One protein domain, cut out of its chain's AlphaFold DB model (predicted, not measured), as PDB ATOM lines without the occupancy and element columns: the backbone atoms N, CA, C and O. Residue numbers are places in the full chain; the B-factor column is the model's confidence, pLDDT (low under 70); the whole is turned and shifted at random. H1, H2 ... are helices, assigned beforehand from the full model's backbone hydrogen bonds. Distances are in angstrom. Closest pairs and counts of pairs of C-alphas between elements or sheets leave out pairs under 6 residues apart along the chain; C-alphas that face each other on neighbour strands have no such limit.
ATOM      1  N   VAL A 114      41.704  11.290  46.093       86.88
ATOM      2  CA  VAL A 114      40.517  10.425  46.154       86.88
ATOM      3  C   VAL A 114      39.794  10.483  47.496       86.88
ATOM      4  O   VAL A 114      38.567  10.512  47.509       86.88
ATOM      5  N   ASN A 115      40.519  10.612  48.609       88.50
ATOM      6  CA  ASN A 115      39.919  10.819  49.928       88.50
ATOM      7  C   ASN A 115      39.260  12.200  50.012       88.50
ATOM      8  O   ASN A 115      38.154  12.327  50.526       88.50
ATOM      9  N   LEU A 116      39.878  13.234  49.427       88.25
ATOM     10  CA  LEU A 116      39.257  14.560  49.347       88.25
ATOM     11  C   LEU A 116      37.937  14.523  48.564       88.25
ATOM     12  O   LEU A 116      36.949  15.115  48.998       88.25
ATOM     13  N   ARG A 117      37.895  13.793  47.442       87.31
ATOM     14  CA  ARG A 117      36.661  13.587  46.662       87.31
ATOM     15  C   ARG A 117      35.604  12.818  47.449       87.31
ATOM     16  O   ARG A 117      34.441  13.207  47.417       87.31
ATOM     17  N   ALA A 118      35.997  11.772  48.173       88.50
ATOM     18  CA  ALA A 118      35.096  11.011  49.033       88.50
ATOM     19  C   ALA A 118      34.446  11.909  50.100       88.50
ATOM     20  O   ALA A 118      33.221  11.958  50.210       88.50
ATOM     21  N   THR A 119      35.244  12.717  50.801       88.81
ATOM     22  CA  THR A 119      34.748  13.683  51.794       88.81
ATOM     23  C   THR A 119      33.833  14.735  51.168       88.81
ATOM     24  O   THR A 119      32.813  15.109  51.749       88.81
ATOM     25  N   GLN A 120      34.162  15.219  49.967       89.75
ATOM     26  CA  GLN A 120      33.301  16.149  49.233       89.75
ATOM     27  C   GLN A 120      31.959  15.516  48.853       89.75
ATOM     28  O   GLN A 120      30.932  16.184  48.980       89.75
ATOM     29  N   ALA A 121      31.952  14.249  48.432       88.56
ATOM     30  CA  ALA A 121      30.728  13.516  48.130       88.56
ATOM     31  C   ALA A 121      29.845  13.404  49.378       88.56
ATOM     32  O   ALA A 121      28.700  13.844  49.343       88.56
ATOM     33  N   VAL A 122      30.400  12.958  50.507       88.88
ATOM     34  CA  VAL A 122      29.680  12.881  51.792       88.88
ATOM     35  C   VAL A 122      29.060  14.231  52.168       88.88
ATOM     36  O   VAL A 122      27.862  14.320  52.429       88.88
ATOM     37  N   ARG A 123      29.844  15.317  52.118       90.19
ATOM     38  CA  ARG A 123      29.345  16.677  52.396       90.19
ATOM     39  C   ARG A 123      28.283  17.137  51.400       90.19
ATOM     40  O   ARG A 123      27.425  17.941  51.746       90.19
ATOM     41  N   SER A 124      28.364  16.704  50.144       91.31
ATOM     42  CA  SER A 124      27.355  17.015  49.132       91.31
ATOM     43  C   SER A 124      26.039  16.304  49.430       91.31
ATOM     44  O   SER A 124      24.994  16.934  49.322       91.31
ATOM     45  N   TYR A 125      26.077  15.024  49.798       90.31
ATOM     46  CA  TYR A 125      24.871  14.265  50.131       90.31
ATOM     47  C   TYR A 125      24.184  14.813  51.376       90.31
ATOM     48  O   TYR A 125      22.992  15.080  51.317       90.31
ATOM     49  N   ARG A 126      24.942  15.104  52.439       89.75
ATOM     50  CA  ARG A 126      24.386  15.742  53.644       89.75
ATOM     51  C   ARG A 126      23.716  17.080  53.340       89.75
ATOM     52  O   ARG A 126      22.579  17.294  53.724       89.75
ATOM     53  N   ARG A 127      24.364  17.948  52.551       91.06
ATOM     54  CA  ARG A 127      23.755  19.228  52.134       91.06
ATOM     55  C   ARG A 127      22.474  19.050  51.321       91.06
ATOM     56  O   ARG A 127      21.571  19.867  51.436       91.06
ATOM     57  N   ARG A 128      22.400  18.019  50.476       91.44
ATOM     58  CA  ARG A 128      21.181  17.723  49.710       91.44
ATOM     59  C   ARG A 128      20.073  17.197  50.612       91.44
ATOM     60  O   ARG A 128      18.941  17.600  50.417       91.44
ATOM     61  N   ALA A 129      20.409  16.354  51.584       90.62
ATOM     62  CA  ALA A 129      19.468  15.848  52.576       90.62
ATOM     63  C   ALA A 129      18.858  16.983  53.394       90.62
ATOM     64  O   ALA A 129      17.647  17.144  53.364       90.62
ATOM     65  N   ALA A 130      19.697  17.859  53.948       89.69
ATOM     66  CA  ALA A 130      19.246  19.050  54.658       89.69
ATOM     67  C   ALA A 130      18.364  19.957  53.776       89.69
ATOM     68  O   ALA A 130      17.363  20.500  54.226       89.69
ATOM     69  N   GLY A 131      18.692  20.089  52.484       90.50
ATOM     70  CA  GLY A 131      17.849  20.821  51.535       90.50
ATOM     71  C   GLY A 131      16.501  20.145  51.245       90.50
ATOM     72  O   GLY A 131      15.524  20.837  50.969       90.50
ATOM     73  N   LEU A 132      16.429  18.811  51.297       91.50
ATOM     74  CA  LEU A 132      15.175  18.060  51.185       91.50
ATOM     75  C   LEU A 132      14.350  18.181  52.464       91.50
ATOM     76  O   LEU A 132      13.150  18.420  52.375       91.50
ATOM     77  N   ASP A 133      14.997  18.100  53.624       92.62
ATOM     78  CA  ASP A 133      14.380  18.323  54.928       92.62
ATOM     79  C   ASP A 133      13.741  19.714  55.005       92.62
ATOM     80  O   ASP A 133      12.556  19.842  55.292       92.62
ATOM     81  N   GLN A 134      14.473  20.757  54.604       90.19
ATOM     82  CA  GLN A 134      13.946  22.123  54.558       90.19
ATOM     83  C   GLN A 134      12.823  22.309  53.525       90.19
ATOM     84  O   GLN A 134      12.065  23.273  53.600       90.19
ATOM     85  N   LYS A 135      12.708  21.438  52.519       92.56
ATOM     86  CA  LYS A 135      11.674  21.559  51.483       92.56
ATOM     87  C   LYS A 135      10.405  20.779  51.821       92.56
ATOM     88  O   LYS A 135       9.320  21.239  51.480       92.56
ATOM     89  N   TYR A 136      10.549  19.604  52.424       92.38
ATOM     90  CA  TYR A 136       9.468  18.629  52.567       92.38
ATOM     91  C   TYR A 136       9.144  18.256  54.017       92.38
ATOM     92  O   TYR A 136       8.147  17.581  54.223       92.38
ATOM     93  N   ALA A 137       9.962  18.676  54.986       90.62
ATOM     94  CA  ALA A 137       9.763  18.433  56.414       90.62
ATOM     95  C   ALA A 137       9.942  19.733  57.223       90.62
ATOM     96  O   ALA A 137      10.602  19.763  58.266       90.62
ATOM     97  N   GLN A 138       9.382  20.840  56.719       85.94
ATOM     98  CA  GLN A 138       9.465  22.159  57.365       85.94
ATOM     99  C   GLN A 138       8.798  22.165  58.739       85.94
ATOM    100  O   GLN A 138       9.220  22.895  59.626       85.94
ATOM    101  N   GLU A 139       7.786  21.333  58.940       87.50
ATOM    102  CA  GLU A 139       7.115  21.140  60.219       87.50
ATOM    103  C   GLU A 139       8.018  20.498  61.283       87.50
ATOM    104  O   GLU A 139       7.814  20.732  62.472       87.50
ATOM    105  N   VAL A 140       9.028  19.725  60.864       85.94
ATOM    106  CA  VAL A 140       9.986  19.064  61.765       85.94
ATOM    107  C   VAL A 140      11.246  19.906  61.955       85.94
ATOM    108  O   VAL A 140      11.760  19.992  63.062       85.94
ATOM    109  N   VAL A 141      11.761  20.505  60.879       84.88
ATOM    110  CA  VAL A 141      13.059  21.212  60.871       84.88
ATOM    111  C   VAL A 141      12.910  22.724  61.059       84.88
ATOM    112  O   VAL A 141      13.867  23.420  61.409       84.88
ATOM    113  N   GLY A 142      11.705  23.252  60.849       83.56
ATOM    114  CA  GLY A 142      11.420  24.679  60.883       83.56
ATOM    115  C   GLY A 142      12.185  25.443  59.803       83.56
ATOM    116  O   GLY A 142      12.298  25.027  58.650       83.56
ATOM    117  N   ASP A 143      12.745  26.579  60.202       79.06
ATOM    118  CA  ASP A 143      13.618  27.428  59.390       79.06
ATOM    119  C   ASP A 143      15.057  26.885  59.256       79.06
ATOM    120  O   ASP A 143      15.885  27.484  58.566       79.06
ATOM    121  N   GLY A 144      15.362  25.746  59.892       72.69
ATOM    122  CA  GLY A 144      16.684  25.120  59.892       72.69
ATOM    123  C   GLY A 144      17.709  25.796  60.809       72.69
ATOM    124  O   GLY A 144      18.878  25.410  60.786       72.69
ATOM    125  N   THR A 145      17.315  26.781  61.625       75.88
ATOM    126  CA  THR A 145      18.237  27.468  62.552       75.88
ATOM    127  C   THR A 145      18.338  26.782  63.915       75.88
ATOM    128  O   THR A 145      19.348  26.922  64.606       75.88
ATOM    129  N   ASN A 146      17.347  25.959  64.266       78.69
ATOM    130  CA  ASN A 146      17.247  25.287  65.566       78.69
ATOM    131  C   ASN A 146      18.139  24.040  65.712       78.69
ATOM    132  O   ASN A 146      18.078  23.356  66.732       78.69
ATOM    133  N   GLY A 147      18.941  23.700  64.696       81.12
ATOM    134  CA  GLY A 147      19.788  22.501  64.704       81.12
ATOM    135  C   GLY A 147      19.012  21.177  64.716       81.12
ATOM    136  O   GLY A 147      19.611  20.127  64.945       81.12
ATOM    137  N   GLN A 148      17.697  21.215  64.484       83.38
ATOM    138  CA  GLN A 148      16.872  20.023  64.326       83.38
ATOM    139  C   GLN A 148      17.191  19.353  62.991       83.38
ATOM    140  O   GLN A 148      17.222  19.999  61.945       83.38
ATOM    141  N   VAL A 149      17.455  18.051  63.048       86.75
ATOM    142  CA  VAL A 149      17.778  17.230  61.883       86.75
ATOM    143  C   VAL A 149      16.484  16.616  61.368       86.75
ATOM    144  O   VAL A 149      15.724  16.036  62.144       86.75
ATOM    145  N   GLY A 150      16.213  16.766  60.075       90.50
ATOM    146  CA  GLY A 150      14.995  16.235  59.476       90.50
ATOM    147  C   GLY A 150      15.077  14.739  59.164       90.50
ATOM    148  O   GLY A 150      16.123  14.103  59.351       90.50
ATOM    149  N   PRO A 151      13.967  14.144  58.703       91.19
ATOM    150  CA  PRO A 151      13.890  12.717  58.414       91.19
ATOM    151  C   PRO A 151      14.878  12.261  57.329       91.19
ATOM    152  O   PRO A 151      15.388  11.147  57.416       91.19
ATOM    153  N   PHE A 152      15.203  13.089  56.330       90.81
ATOM    154  CA  PHE A 152      16.126  12.717  55.253       90.81
ATOM    155  C   PHE A 152      17.581  12.690  55.719       90.81
ATOM    156  O   PHE A 152      18.311  11.753  55.387       90.81
ATOM    157  N   GLU A 153      18.031  13.694  56.476       89.44
ATOM    158  CA  GLU A 153      19.368  13.680  57.067       89.44
ATOM    159  C   GLU A 153      19.497  12.594  58.148       89.44
ATOM    160  O   GLU A 153      20.526  11.915  58.198       89.44
ATOM    161  N   THR A 154      18.435  12.343  58.924       89.69
ATOM    162  CA  THR A 154      18.377  11.234  59.895       89.69
ATOM    163  C   THR A 154      18.504   9.880  59.200       89.69
ATOM    164  O   THR A 154      19.399   9.108  59.537       89.69
ATOM    165  N   ALA A 155      17.713   9.628  58.152       88.56
ATOM    166  CA  ALA A 155      17.806   8.401  57.356       88.56
ATOM    167  C   ALA A 155      19.203   8.222  56.738       88.56
ATOM    168  O   ALA A 155      19.727   7.112  56.659       88.56
ATOM    169  N   LEU A 156      19.857   9.318  56.341       87.06
ATOM    170  CA  LEU A 156      21.246   9.298  55.878       87.06
ATOM    171  C   LEU A 156      22.250   8.903  56.970       87.06
ATOM    172  O   LEU A 156      23.273   8.281  56.665       87.06
ATOM    173  N   GLY A 157      21.959   9.259  58.218       83.19
ATOM    174  CA  GLY A 157      22.685   8.835  59.409       83.19
ATOM    175  C   GLY A 157      22.413   7.386  59.817       83.19
ATOM    176  O   GLY A 157      23.263   6.787  60.460       83.19
ATOM    177  N   GLU A 158      21.294   6.788  59.415       83.75
ATOM    178  CA  GLU A 158      20.939   5.402  59.759       83.75
ATOM    179  C   GLU A 158      21.572   4.345  58.840       83.75
ATOM    180  O   GLU A 158      21.569   3.154  59.160       83.75
ATOM    181  N   PHE A 159      22.167   4.743  57.710       76.88
ATOM    182  CA  PHE A 159      22.901   3.806  56.853       76.88
ATOM    183  C   PHE A 159      24.032   3.107  57.618       76.88
ATOM    184  O   PHE A 159      24.603   3.662  58.548       76.88
ATOM    185  N   TYR A 160      24.421   1.913  57.154       63.06
ATOM    186  CA  TYR A 160      25.374   0.976  57.782       63.06
ATOM    187  C   TYR A 160      26.653   1.590  58.406       63.06
ATOM    188  O   TYR A 160      27.236   1.002  59.314       63.06
ATOM    189  N   THR A 161      27.116   2.757  57.941       64.81
ATOM    190  CA  THR A 161      28.287   3.474  58.485       64.81
ATOM    191  C   THR A 161      27.972   4.734  59.296       64.81
ATOM    192  O   THR A 161      28.867   5.548  59.522       64.81
ATOM    193  N   GLY A 162      26.725   4.956  59.701       71.12
ATOM    194  CA  GLY A 162      26.306   6.233  60.277       71.12
ATOM    195  C   GLY A 162      26.253   7.374  59.244       71.12
ATOM    196  O   GLY A 162      26.301   8.551  59.610       71.12
ATOM    197  N   ASN A 163      26.366   7.041  57.947       73.81
ATOM    198  CA  ASN A 163      26.620   7.988  56.855       73.81
ATOM    199  C   ASN A 163      26.601   7.318  55.467       73.81
ATOM    200  O   ASN A 163      26.644   6.093  55.357       73.81
ATOM    201  N   VAL A 164      26.711   8.137  54.411       80.44
ATOM    202  CA  VAL A 164      27.068   7.705  53.046       80.44
ATOM    203  C   VAL A 164      28.412   6.983  53.045       80.44
ATOM    204  O   VAL A 164      29.380   7.504  53.599       80.44
ATOM    205  N   LEU A 165      28.495   5.848  52.346       81.81
ATOM    206  CA  LEU A 165      29.748   5.156  52.044       81.81
ATOM    207  C   LEU A 165      30.305   5.647  50.694       81.81
ATOM    208  O   LEU A 165      29.902   5.139  49.644       81.81
ATOM    209  N   PRO A 166      31.209   6.645  50.661       82.31
ATOM    210  CA  PRO A 166      31.737   7.142  49.403       82.31
ATOM    211  C   PRO A 166      32.694   6.118  48.788       82.31
ATOM    212  O   PRO A 166      33.736   5.796  49.363       82.31
ATOM    213  N   VAL A 167      32.382   5.666  47.576       86.31
ATOM    214  CA  VAL A 167      33.332   4.947  46.722       86.31
ATOM    215  C   VAL A 167      33.908   5.948  45.730       86.31
ATOM    216  O   VAL A 167      33.299   6.272  44.713       86.31
ATOM    217  N   ALA A 168      35.079   6.491  46.056       86.44
ATOM    218  CA  ALA A 168      35.801   7.415  45.196       86.44
ATOM    219  C   ALA A 168      37.005   6.706  44.591       86.44
ATOM    220  O   ALA A 168      37.866   6.190  45.306       86.44
ATOM    221  N   VAL A 169      37.076   6.725  43.263       84.31
ATOM    222  CA  VAL A 169      38.174   6.100  42.537       84.31
ATOM    223  C   VAL A 169      38.773   7.076  41.537       84.31
ATOM    224  O   VAL A 169      38.068   7.839  40.870       84.31
ATOM    225  N   GLY A 170      40.097   7.122  41.504       82.06
ATOM    226  CA  GLY A 170      40.857   7.981  40.615       82.06
ATOM    227  C   GLY A 170      41.178   7.322  39.280       82.06
ATOM    228  O   GLY A 170      40.856   6.161  39.026       82.06
ATOM    229  N   ALA A 171      41.818   8.096  38.406       73.56
ATOM    230  CA  ALA A 171      42.084   7.694  37.023       73.56
ATOM    231  C   ALA A 171      43.065   6.515  36.925       73.56
ATOM    232  O   ALA A 171      43.024   5.764  35.959       73.56
ATOM    233  N   PHE A 172      43.912   6.335  37.940       72.50
ATOM    234  CA  PHE A 172      44.902   5.262  38.011       72.50
ATOM    235  C   PHE A 172      44.482   4.139  38.960       72.50
ATOM    236  O   PHE A 172      45.333   3.489  39.558       72.50
ATOM    237  N   SER A 173      43.173   3.911  39.128       73.75
ATOM    238  CA  SER A 173      42.597   2.917  40.053       73.75
ATOM    239  C   SER A 173      42.914   3.139  41.538       73.75
ATOM    240  O   SER A 173      42.682   2.264  42.371       73.75
ATOM    241  N   GLU A 174      43.410   4.324  41.899       86.12
ATOM    242  CA  GLU A 174      43.558   4.709  43.299       86.12
ATOM    243  C   GLU A 174      42.171   4.816  43.953       86.12
ATOM    244  O   GLU A 174      41.296   5.522  43.461       86.12
ATOM    245  N   VAL A 175      41.940   4.090  45.041       88.06
ATOM    246  CA  VAL A 175      40.655   4.069  45.756       88.06
ATOM    247  C   VAL A 175      40.777   4.833  47.068       88.06
ATOM    248  O   VAL A 175      41.853   4.853  47.670       88.06
ATOM    249  N   ASN A 176      39.688   5.450  47.533       91.31
ATOM    250  CA  ASN A 176      39.665   6.031  48.874       91.31
ATOM    251  C   ASN A 176      39.825   4.957  49.959       91.31
ATOM    252  O   ASN A 176      39.591   3.768  49.732       91.31
ATOM    253  N   GLU A 177      40.209   5.384  51.159       89.31
ATOM    254  CA  GLU A 177      40.487   4.479  52.278       89.31
ATOM    255  C   GLU A 177      39.319   3.555  52.613       89.31
ATOM    256  O   GLU A 177      39.526   2.357  52.808       89.31
ATOM    257  N   ASP A 178      38.094   4.074  52.636       85.50
ATOM    258  CA  ASP A 178      36.926   3.271  52.999       85.50
ATOM    259  C   ASP A 178      36.574   2.249  51.917       85.50
ATOM    260  O   ASP A 178      36.319   1.087  52.237       85.50
ATOM    261  N   ALA A 179      36.692   2.614  50.637       87.44
ATOM    262  CA  ALA A 179      36.588   1.648  49.544       87.44
ATOM    263  C   ALA A 179      37.716   0.602  49.600       87.44
ATOM    264  O   ALA A 179      37.475  -0.582  49.380       87.44
ATOM    265  N   SER A 180      38.940   0.990  49.967       88.94
ATOM    266  CA  SER A 180      40.054   0.052  50.157       88.94
ATOM    267  C   SER A 180      39.782  -0.941  51.296       88.94
ATOM    268  O   SER A 180      40.040  -2.143  51.154       88.94
ATOM    269  N   LYS A 181      39.212  -0.472  52.415       89.38
ATOM    270  CA  LYS A 181      38.766  -1.326  53.529       89.38
ATOM    271  C   LYS A 181      37.651  -2.270  53.081       89.38
ATOM    272  O   LYS A 181      37.714  -3.454  53.409       89.38
ATOM    273  N   LEU A 182      36.681  -1.778  52.307       87.94
ATOM    274  CA  LEU A 182      35.594  -2.585  51.751       87.94
ATOM    275  C   LEU A 182      36.137  -3.697  50.847       87.94
ATOM    276  O   LEU A 182      35.882  -4.867  51.111       87.94
ATOM    277  N   ILE A 183      36.969  -3.355  49.861       89.81
ATOM    278  CA  ILE A 183      37.622  -4.322  48.961       89.81
ATOM    279  C   ILE A 183      38.407  -5.360  49.764       89.81
ATOM    280  O   ILE A 183      38.373  -6.548  49.466       89.81
ATOM    281  N   THR A 184      39.100  -4.928  50.816       90.25
ATOM    282  CA  THR A 184      39.856  -5.827  51.692       90.25
ATOM    283  C   THR A 184      38.942  -6.785  52.458       90.25
ATOM    284  O   THR A 184      39.277  -7.960  52.596       90.25
ATOM    285  N   ARG A 185      37.789  -6.321  52.954       89.19
ATOM    286  CA  ARG A 185      36.798  -7.182  53.618       89.19
ATOM    287  C   ARG A 185      36.184  -8.175  52.635       89.19
ATOM    288  O   ARG A 185      36.181  -9.362  52.942       89.19
ATOM    289  N   LEU A 186      35.765  -7.714  51.457       88.81
ATOM    290  CA  LEU A 186      35.220  -8.565  50.395       88.81
ATOM    291  C   LEU A 186      36.229  -9.636  49.980       88.81
ATOM    292  O   LEU A 186      35.923 -10.819  50.042       88.81
ATOM    293  N   ALA A 187      37.475  -9.250  49.712       89.38
ATOM    294  CA  ALA A 187      38.537 -10.192  49.380       89.38
ATOM    295  C   ALA A 187      38.773 -11.243  50.474       89.38
ATOM    296  O   ALA A 187      39.032 -12.401  50.159       89.38
ATOM    297  N   ARG A 188      38.668 -10.875  51.760       87.88
ATOM    298  CA  ARG A 188      38.763 -11.842  52.868       87.88
ATOM    299  C   ARG A 188      37.569 -12.784  52.917       87.88
ATOM    300  O   ARG A 188      37.772 -13.963  53.180       87.88
ATOM    301  N   LEU A 189      36.355 -12.275  52.711       87.06
ATOM    302  CA  LEU A 189      35.145 -13.095  52.701       87.06
ATOM    303  C   LEU A 189      35.191 -14.089  51.543       87.06
ATOM    304  O   LEU A 189      35.058 -15.285  51.774       87.06
ATOM    305  N   THR A 190      35.510 -13.629  50.335       86.94
ATOM    306  CA  THR A 190      35.607 -14.511  49.171       86.94
ATOM    307  C   THR A 190      36.753 -15.509  49.304       86.94
ATOM    308  O   THR A 190      36.585 -16.673  48.967       86.94
ATOM    309  N   ALA A 191      37.892 -15.123  49.883       85.31
ATOM    310  CA  ALA A 191      38.987 -16.061  50.131       85.31
ATOM    311  C   ALA A 191      38.633 -17.191  51.120       85.31
ATOM    312  O   ALA A 191      39.295 -18.224  51.104       85.31
ATOM    313  N   LYS A 192      37.619 -17.009  51.980       84.38
ATOM    314  CA  LYS A 192      37.126 -18.059  52.890       84.38
ATOM    315  C   LYS A 192      36.173 -19.048  52.212       84.38
ATOM    316  O   LYS A 192      35.991 -20.144  52.741       84.38
ATOM    317  N   THR A 193      35.565 -18.665  51.090       84.69
ATOM    318  CA  THR A 193      34.658 -19.534  50.323       84.69
ATOM    319  C   THR A 193      35.415 -20.690  49.675       84.69
ATOM    320  O   THR A 193      36.635 -20.620  49.498       84.69
ATOM    321  N   ASP A 194      34.699 -21.738  49.272       79.44
ATOM    322  CA  ASP A 194      35.302 -22.881  48.577       79.44
ATOM    323  C   ASP A 194      35.895 -22.490  47.217       79.44
ATOM    324  O   ASP A 194      36.926 -23.029  46.823       79.44
ATOM    325  N   PHE A 195      35.343 -21.456  46.576       78.12
ATOM    326  CA  PHE A 195      35.940 -20.821  45.400       78.12
ATOM    327  C   PHE A 195      37.307 -20.192  45.705       78.12
ATOM    328  O   PHE A 195      38.271 -20.351  44.960       78.12
ATOM    329  N   GLY A 196      37.434 -19.501  46.840       76.00
ATOM    330  CA  GLY A 196      38.723 -18.984  47.296       76.00
ATOM    331  C   GLY A 196      39.736 -20.109  47.524       76.00
ATOM    332  O   GLY A 196      40.887 -19.994  47.106       76.00
ATOM    333  N   LYS A 197      39.301 -21.215  48.137       75.88
ATOM    334  CA  LYS A 197      40.151 -22.391  48.375       75.88
ATOM    335  C   LYS A 197      40.598 -23.051  47.067       75.88
ATOM    336  O   LYS A 197      41.762 -23.419  46.968       75.88
ATOM    337  N   SER A 198      39.734 -23.163  46.058       75.81
ATOM    338  CA  SER A 198      40.099 -23.766  44.765       75.81
ATOM    339  C   SER A 198      41.024 -22.883  43.918       75.81
ATOM    340  O   SER A 198      41.847 -23.400  43.168       75.81
ATOM    341  N   MET A 199      40.958 -21.558  44.079       71.50
ATOM    342  CA  MET A 199      41.791 -20.589  43.349       71.50
ATOM    343  C   MET A 199      43.269 -20.567  43.776       71.50
ATOM    344  O   MET A 199      44.095 -19.947  43.106       71.50
ATOM    345  N   SER A 200      43.634 -21.203  44.893       64.19
ATOM    346  CA  SER A 200      45.016 -21.253  45.376       64.19
ATOM    347  C   SER A 200      45.356 -22.661  45.865       64.19
ATOM    348  O   SER A 200      44.913 -23.013  46.955       64.19
ATOM    349  N   PRO A 201      46.218 -23.428  45.167       56.59
ATOM    350  CA  PRO A 201      46.616 -24.777  45.589       56.59
ATOM    351  C   PRO A 201      47.380 -24.799  46.924       56.59
ATOM    352  O   PRO A 201      47.505 -25.848  47.544       56.59
ATOM    353  N   LEU A 202      47.837 -23.637  47.413       57.78
ATOM    354  CA  LEU A 202      48.284 -23.434  48.795       57.78
ATOM    355  C   LEU A 202      47.080 -23.380  49.751       57.78
ATOM    356  O   LEU A 202      46.837 -22.382  50.433       57.78
ATOM    357  N   VAL A 203      46.285 -24.443  49.753       51.69
ATOM    358  CA  VAL A 203      45.267 -24.690  50.766       51.69
ATOM    359  C   VAL A 203      46.001 -25.300  51.964       51.69
ATOM    360  O   VAL A 203      46.857 -26.163  51.804       51.69
ATOM    361  N   ILE A 204      45.632 -24.895  53.178       48.66
ATOM    362  CA  ILE A 204      46.015 -25.545  54.446       48.66
ATOM    363  C   ILE A 204      47.411 -25.228  55.028       48.66
ATOM    364  O   ILE A 204      47.985 -26.087  55.665       48.66
ATOM    365  N   VAL A 205      47.959 -24.012  54.983       43.81
ATOM    366  CA  VAL A 205      48.701 -23.531  56.175       43.81
ATOM    367  C   VAL A 205      48.551 -22.027  56.261       43.81
ATOM    368  O   VAL A 205      48.936 -21.278  55.370       43.81
ATOM    369  N   SER A 206      48.063 -21.599  57.413       41.03
ATOM    370  CA  SER A 206      48.023 -20.226  57.876       41.03
ATOM    371  C   SER A 206      46.832 -19.409  57.375       41.03
ATOM    372  O   SER A 206      46.741 -18.926  56.252       41.03
ATOM    373  N   HIS A 207      45.964 -19.089  58.327       50.44
ATOM    374  CA  HIS A 207      45.133 -17.887  58.331       50.44
ATOM    375  C   HIS A 207      46.001 -16.602  58.384       50.44
ATOM    376  O   HIS A 207      45.611 -15.594  58.975       50.44
ATOM    377  N   SER A 208      47.219 -16.644  57.825       45.84
ATOM    378  CA  SER A 208      48.260 -15.640  57.972       45.84
ATOM    379  C   SER A 208      48.362 -14.776  56.729       45.84
ATOM    380  O   SER A 208      48.234 -15.197  55.584       45.84
ATOM    381  N   ARG A 209      48.618 -13.502  57.001       53.94
ATOM    382  CA  ARG A 209      48.475 -12.339  56.124       53.94
ATOM    383  C   ARG A 209      49.418 -12.312  54.906       53.94
ATOM    384  O   ARG A 209      49.473 -11.277  54.250       53.94
ATOM    385  N   LYS A 210      50.190 -13.370  54.625       54.62
ATOM    386  CA  LYS A 210      51.323 -13.341  53.674       54.62
ATOM    387  C   LYS A 210      51.320 -14.416  52.574       54.62
ATOM    388  O   LYS A 210      52.193 -14.363  51.718       54.62
ATOM    389  N   GLY A 211      50.336 -15.313  52.523       62.06
ATOM    390  CA  GLY A 211      50.182 -16.285  51.432       62.06
ATOM    391  C   GLY A 211      48.780 -16.897  51.426       62.06
ATOM    392  O   GLY A 211      48.170 -17.016  52.484       62.06
ATOM    393  N   GLY A 212      48.238 -17.210  50.246       74.19
ATOM    394  CA  GLY A 212      46.919 -17.836  50.078       74.19
ATOM    395  C   GLY A 212      46.010 -17.116  49.078       74.19
ATOM    396  O   GLY A 212      46.439 -16.224  48.348       74.19
ATOM    397  N   ALA A 213      44.726 -17.478  49.067       82.50
ATOM    398  CA  ALA A 213      43.739 -16.946  48.125       82.50
ATOM    399  C   ALA A 213      43.438 -15.446  48.306       82.50
ATOM    400  O   ALA A 213      43.080 -14.762  47.354       82.50
ATOM    401  N   PHE A 214      43.614 -14.898  49.514       85.88
ATOM    402  CA  PHE A 214      43.316 -13.492  49.821       85.88
ATOM    403  C   PHE A 214      44.038 -12.465  48.923       85.88
ATOM    404  O   PHE A 214      43.338 -11.648  48.328       85.88
ATOM    405  N   PRO A 215      45.383 -12.455  48.788       84.81
ATOM    406  CA  PRO A 215      46.067 -11.517  47.891       84.81
ATOM    407  C   PRO A 215      45.633 -11.674  46.427       84.81
ATOM    408  O   PRO A 215      45.527 -10.671  45.721       84.81
ATOM    409  N   ILE A 216      45.315 -12.900  45.991       86.94
ATOM    410  CA  ILE A 216      44.788 -13.164  44.647       86.94
ATOM    411  C   ILE A 216      43.426 -12.485  44.504       86.94
ATOM    412  O   ILE A 216      43.287 -11.591  43.673       86.94
ATOM    413  N   MET A 217      42.463 -12.797  45.377       88.00
ATOM    414  CA  MET A 217      41.128 -12.188  45.359       88.00
ATOM    415  C   MET A 217      41.192 -10.663  45.468       88.00
ATOM    416  O   MET A 217      40.535  -9.957  44.710       88.00
ATOM    417  N   GLN A 218      42.028 -10.127  46.359       88.12
ATOM    418  CA  GLN A 218      42.193  -8.686  46.528       88.12
ATOM    419  C   GLN A 218      42.722  -8.020  45.250       88.12
ATOM    420  O   GLN A 218      42.252  -6.941  44.882       88.12
ATOM    421  N   SER A 219      43.671  -8.656  44.557       87.06
ATOM    422  CA  SER A 219      44.176  -8.163  43.275       87.06
ATOM    423  C   SER A 219      43.115  -8.224  42.171       87.06
ATOM    424  O   SER A 219      42.995  -7.264  41.409       87.06
ATOM    425  N   GLN A 220      42.295  -9.282  42.136       89.56
ATOM    426  CA  GLN A 220      41.207  -9.427  41.167       89.56
ATOM    427  C   GLN A 220      40.117  -8.380  41.388       89.56
ATOM    428  O   GLN A 220      39.744  -7.695  40.442       89.56
ATOM    429  N   PHE A 221      39.686  -8.150  42.632       89.31
ATOM    430  CA  PHE A 221      38.726  -7.086  42.944       89.31
ATOM    431  C   PHE A 221      39.241  -5.702  42.532       89.31
ATOM    432  O   PHE A 221      38.503  -4.915  41.943       89.31
ATOM    433  N   ARG A 222      40.520  -5.400  42.793       87.19
ATOM    434  CA  ARG A 222      41.123  -4.126  42.367       87.19
ATOM    435  C   ARG A 222      41.194  -3.998  40.848       87.19
ATOM    436  O   ARG A 222      40.907  -2.925  40.324       87.19
ATOM    437  N   ARG A 223      41.554  -5.076  40.148       87.69
ATOM    438  CA  ARG A 223      41.615  -5.105  38.682       87.69
ATOM    439  C   ARG A 223      40.227  -4.932  38.072       87.69
ATOM    440  O   ARG A 223      40.065  -4.062  37.225       87.69
ATOM    441  N   ALA A 224      39.240  -5.688  38.544       88.38
ATOM    442  CA  ALA A 224      37.852  -5.589  38.105       88.38
ATOM    443  C   ALA A 224      37.319  -4.163  38.289       88.38
ATOM    444  O   ALA A 224      36.829  -3.557  37.339       88.38
ATOM    445  N   LEU A 225      37.522  -3.574  39.473       86.12
ATOM    446  CA  LEU A 225      37.139  -2.192  39.741       86.12
ATOM    447  C   LEU A 225      37.841  -1.208  38.789       86.12
ATOM    448  O   LEU A 225      37.188  -0.353  38.195       86.12
ATOM    449  N   GLY A 226      39.155  -1.355  38.591       84.62
ATOM    450  CA  GLY A 226      39.926  -0.535  37.650       84.62
ATOM    451  C   GLY A 226      39.408  -0.621  36.208       84.62
ATOM    452  O   GLY A 226      39.263   0.412  35.545       84.62
ATOM    453  N   CYS A 227      39.070  -1.824  35.738       85.81
ATOM    454  CA  CYS A 227      38.478  -2.048  34.420       85.81
ATOM    455  C   CYS A 227      37.105  -1.376  34.295       85.81
ATOM    456  O   CYS A 227      36.878  -0.638  33.334       85.81
ATOM    457  N   LEU A 228      36.222  -1.561  35.282       86.00
ATOM    458  CA  LEU A 228      34.882  -0.960  35.302       86.00
ATOM    459  C   LEU A 228      34.944   0.566  35.226       86.00
ATOM    460  O   LEU A 228      34.219   1.188  34.451       86.00
ATOM    461  N   ILE A 229      35.852   1.185  35.977       83.69
ATOM    462  CA  ILE A 229      35.993   2.644  35.982       83.69
ATOM    463  C   ILE A 229      36.570   3.139  34.672       83.69
ATOM    464  O   ILE A 229      36.076   4.123  34.130       83.69
ATOM    465  N   THR A 230      37.595   2.471  34.145       83.38
ATOM    466  CA  THR A 230      38.194   2.858  32.864       83.38
ATOM    467  C   THR A 230      37.159   2.764  31.744       83.38
ATOM    468  O   THR A 230      37.025   3.704  30.958       83.38
ATOM    469  N   ARG A 231      36.351   1.692  31.729       86.50
ATOM    470  CA  ARG A 231      35.211   1.523  30.815       86.50
ATOM    471  C   ARG A 231      34.183   2.638  30.997       86.50
ATOM    472  O   ARG A 231      33.838   3.300  30.020       86.50
ATOM    473  N   GLY A 232      33.750   2.904  32.228       85.00
ATOM    474  CA  GLY A 232      32.780   3.958  32.534       85.00
ATOM    475  C   GLY A 232      33.273   5.353  32.139       85.00
ATOM    476  O   GLY A 232      32.537   6.123  31.524       85.00
ATOM    477  N   GLN A 233      34.542   5.674  32.405       83.56
ATOM    478  CA  GLN A 233      35.162   6.934  31.989       83.56
ATOM    479  C   GLN A 233      35.254   7.045  30.466       83.56
ATOM    480  O   GLN A 233      34.917   8.092  29.915       83.56
ATOM    481  N   ALA A 234      35.657   5.977  29.773       83.00
ATOM    482  CA  ALA A 234      35.707   5.954  28.315       83.00
ATOM    483  C   ALA A 234      34.314   6.165  27.703       83.00
ATOM    484  O   ALA A 234      34.142   7.056  26.873       83.00
ATOM    485  N   GLN A 235      33.303   5.425  28.168       84.06
ATOM    486  CA  GLN A 235      31.910   5.592  27.738       84.06
ATOM    487  C   GLN A 235      31.414   7.014  27.984       84.06
ATOM    488  O   GLN A 235      30.791   7.633  27.123       84.06
ATOM    489  N   HIS A 236      31.724   7.565  29.148       78.38
ATOM    490  CA  HIS A 236      31.318   8.904  29.514       78.38
ATOM    491  C   HIS A 236      32.010   9.987  28.652       78.38
ATOM    492  O   HIS A 236      31.377  10.957  28.225       78.38
ATOM    493  N   LEU A 237      33.297   9.820  28.331       81.62
ATOM    494  CA  LEU A 237      34.014  10.681  27.384       81.62
ATOM    495  C   LEU A 237      33.448  10.567  25.964       81.62
ATOM    496  O   LEU A 237      33.326  11.586  25.287       81.62
ATOM    497  N   LEU A 238      33.062   9.366  25.526       79.62
ATOM    498  CA  LEU A 238      32.403   9.150  24.237       79.62
ATOM    499  C   LEU A 238      31.040   9.849  24.187       79.62
ATOM    500  O   LEU A 238      30.807  10.626  23.264       79.62
ATOM    501  N   LYS A 239      30.201   9.698  25.224       77.12
ATOM    502  CA  LYS A 239      28.926  10.429  25.370       77.12
ATOM    503  C   LYS A 239      29.129  11.940  25.251       77.12
ATOM    504  O   LYS A 239      28.448  12.598  24.473       77.12
ATOM    505  N   ARG A 240      30.131  12.497  25.939       74.69
ATOM    506  CA  ARG A 240      30.486  13.924  25.832       74.69
ATOM    507  C   ARG A 240      31.031  14.325  24.464       74.69
ATOM    508  O   ARG A 240      30.827  15.461  24.043       74.69
ATOM    509  N   ARG A 241      31.710  13.423  23.755       68.62
ATOM    510  CA  ARG A 241      32.214  13.682  22.403       68.62
ATOM    511  C   ARG A 241      31.078  13.908  21.406       68.62
ATOM    512  O   ARG A 241      31.283  14.660  20.463       68.62
ATOM    513  N   HIS A 242      29.893  13.337  21.633       60.09
ATOM    514  CA  HIS A 242      28.703  13.648  20.829       60.09
ATOM    515  C   HIS A 242      28.215  15.095  21.032       60.09
ATOM    516  O   HIS A 242      27.720  15.705  20.090       60.09
ATOM    517  N   TYR A 243      28.424  15.676  22.220       54.78
ATOM    518  CA  TYR A 243      28.101  17.081  22.517       54.78
ATOM    519  C   TYR A 243      29.187  18.071  22.087       54.78
ATOM    520  O   TYR A 243      28.909  19.261  21.928       54.78
ATOM    521  N   ALA A 244      30.414  17.601  21.853       58.28
ATOM    522  CA  ALA A 244      31.411  18.362  21.116       58.28
ATOM    523  C   ALA A 244      30.983  18.390  19.644       58.28
ATOM    524  O   ALA A 244      31.464  17.595  18.835       58.28
TER     525      ALA A 244
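This is residues 114 to 244 of the 445 residues of an uncharacterized protein of Thalassiosira oceanica (UniProt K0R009). What shape do these atoms make? Two helical lobes lie end to end, H1, H2 and H3 in one and H4, H5 and H6 in the other, where H4 and H6 make a V; the loop of residues 159 to 176 joins the lobes. Residues 234 to 244, of which 234 to 243 belong to H6, stick out. What is it built of? The printed part has 131 residues with six named helices, H1 to H6 in chain order, and no named strand: all helix. It is only just loose, close to extended, with a radius of gyration of the C-alphas of 20.6 A, and flat, spanning 63 by 44 by 23 A.

How does H1, residues 114 to 136, stand to H3, residues 151 to 158? H1 touches H3 with residues 126 to 133 alone, the closest C-alphas, of Ala 129 and Glu 153, being 5.0 A apart. They run opposite ways at a tilt of 35.1 degrees, only just steep. H2, residues 138 to 141, is close to H1 but not clearly touching, the closest C-alphas, of Gln 134 and Val 141, being 6.4 A apart. What touches H6, residues 213 to 243? H4, residues 177 to 192, touches its residues 213 to 222 alone, at a steep tilt of 49 degrees, opposite ways; the closest C-alphas, of Ala 187 and Gln 218, are 4.9 A apart. H5, residues 194 to 198, touches its residues 213 to 217 alone, the closest C-alphas, of Gly 196 and Ala 213, being 5.5 A apart. Are the helix backbones complete? Every O i to N i+4 pair is within hydrogen-bond range in H1, H3, H4 and H5, and 26 of 27 in H6; H2 is too short for such a pair.

Where does H1 begin? Its C-alpha 114 is at (40.517, 10.425, 46.154), and H1 is 32.7 A long. Where does H6 end? Its C-alpha 243 is at (28.101, 17.081, 22.517), 45.4 A from its first.

Which links are long? Those from H3 to H4, 18 residues, and from H5 to H6, 14 residues, are long; the printed part has no cut. Where is confidence low? The model's pLDDT is under 70 at residues 160 to 161, 200 to 211 and 241 to 244.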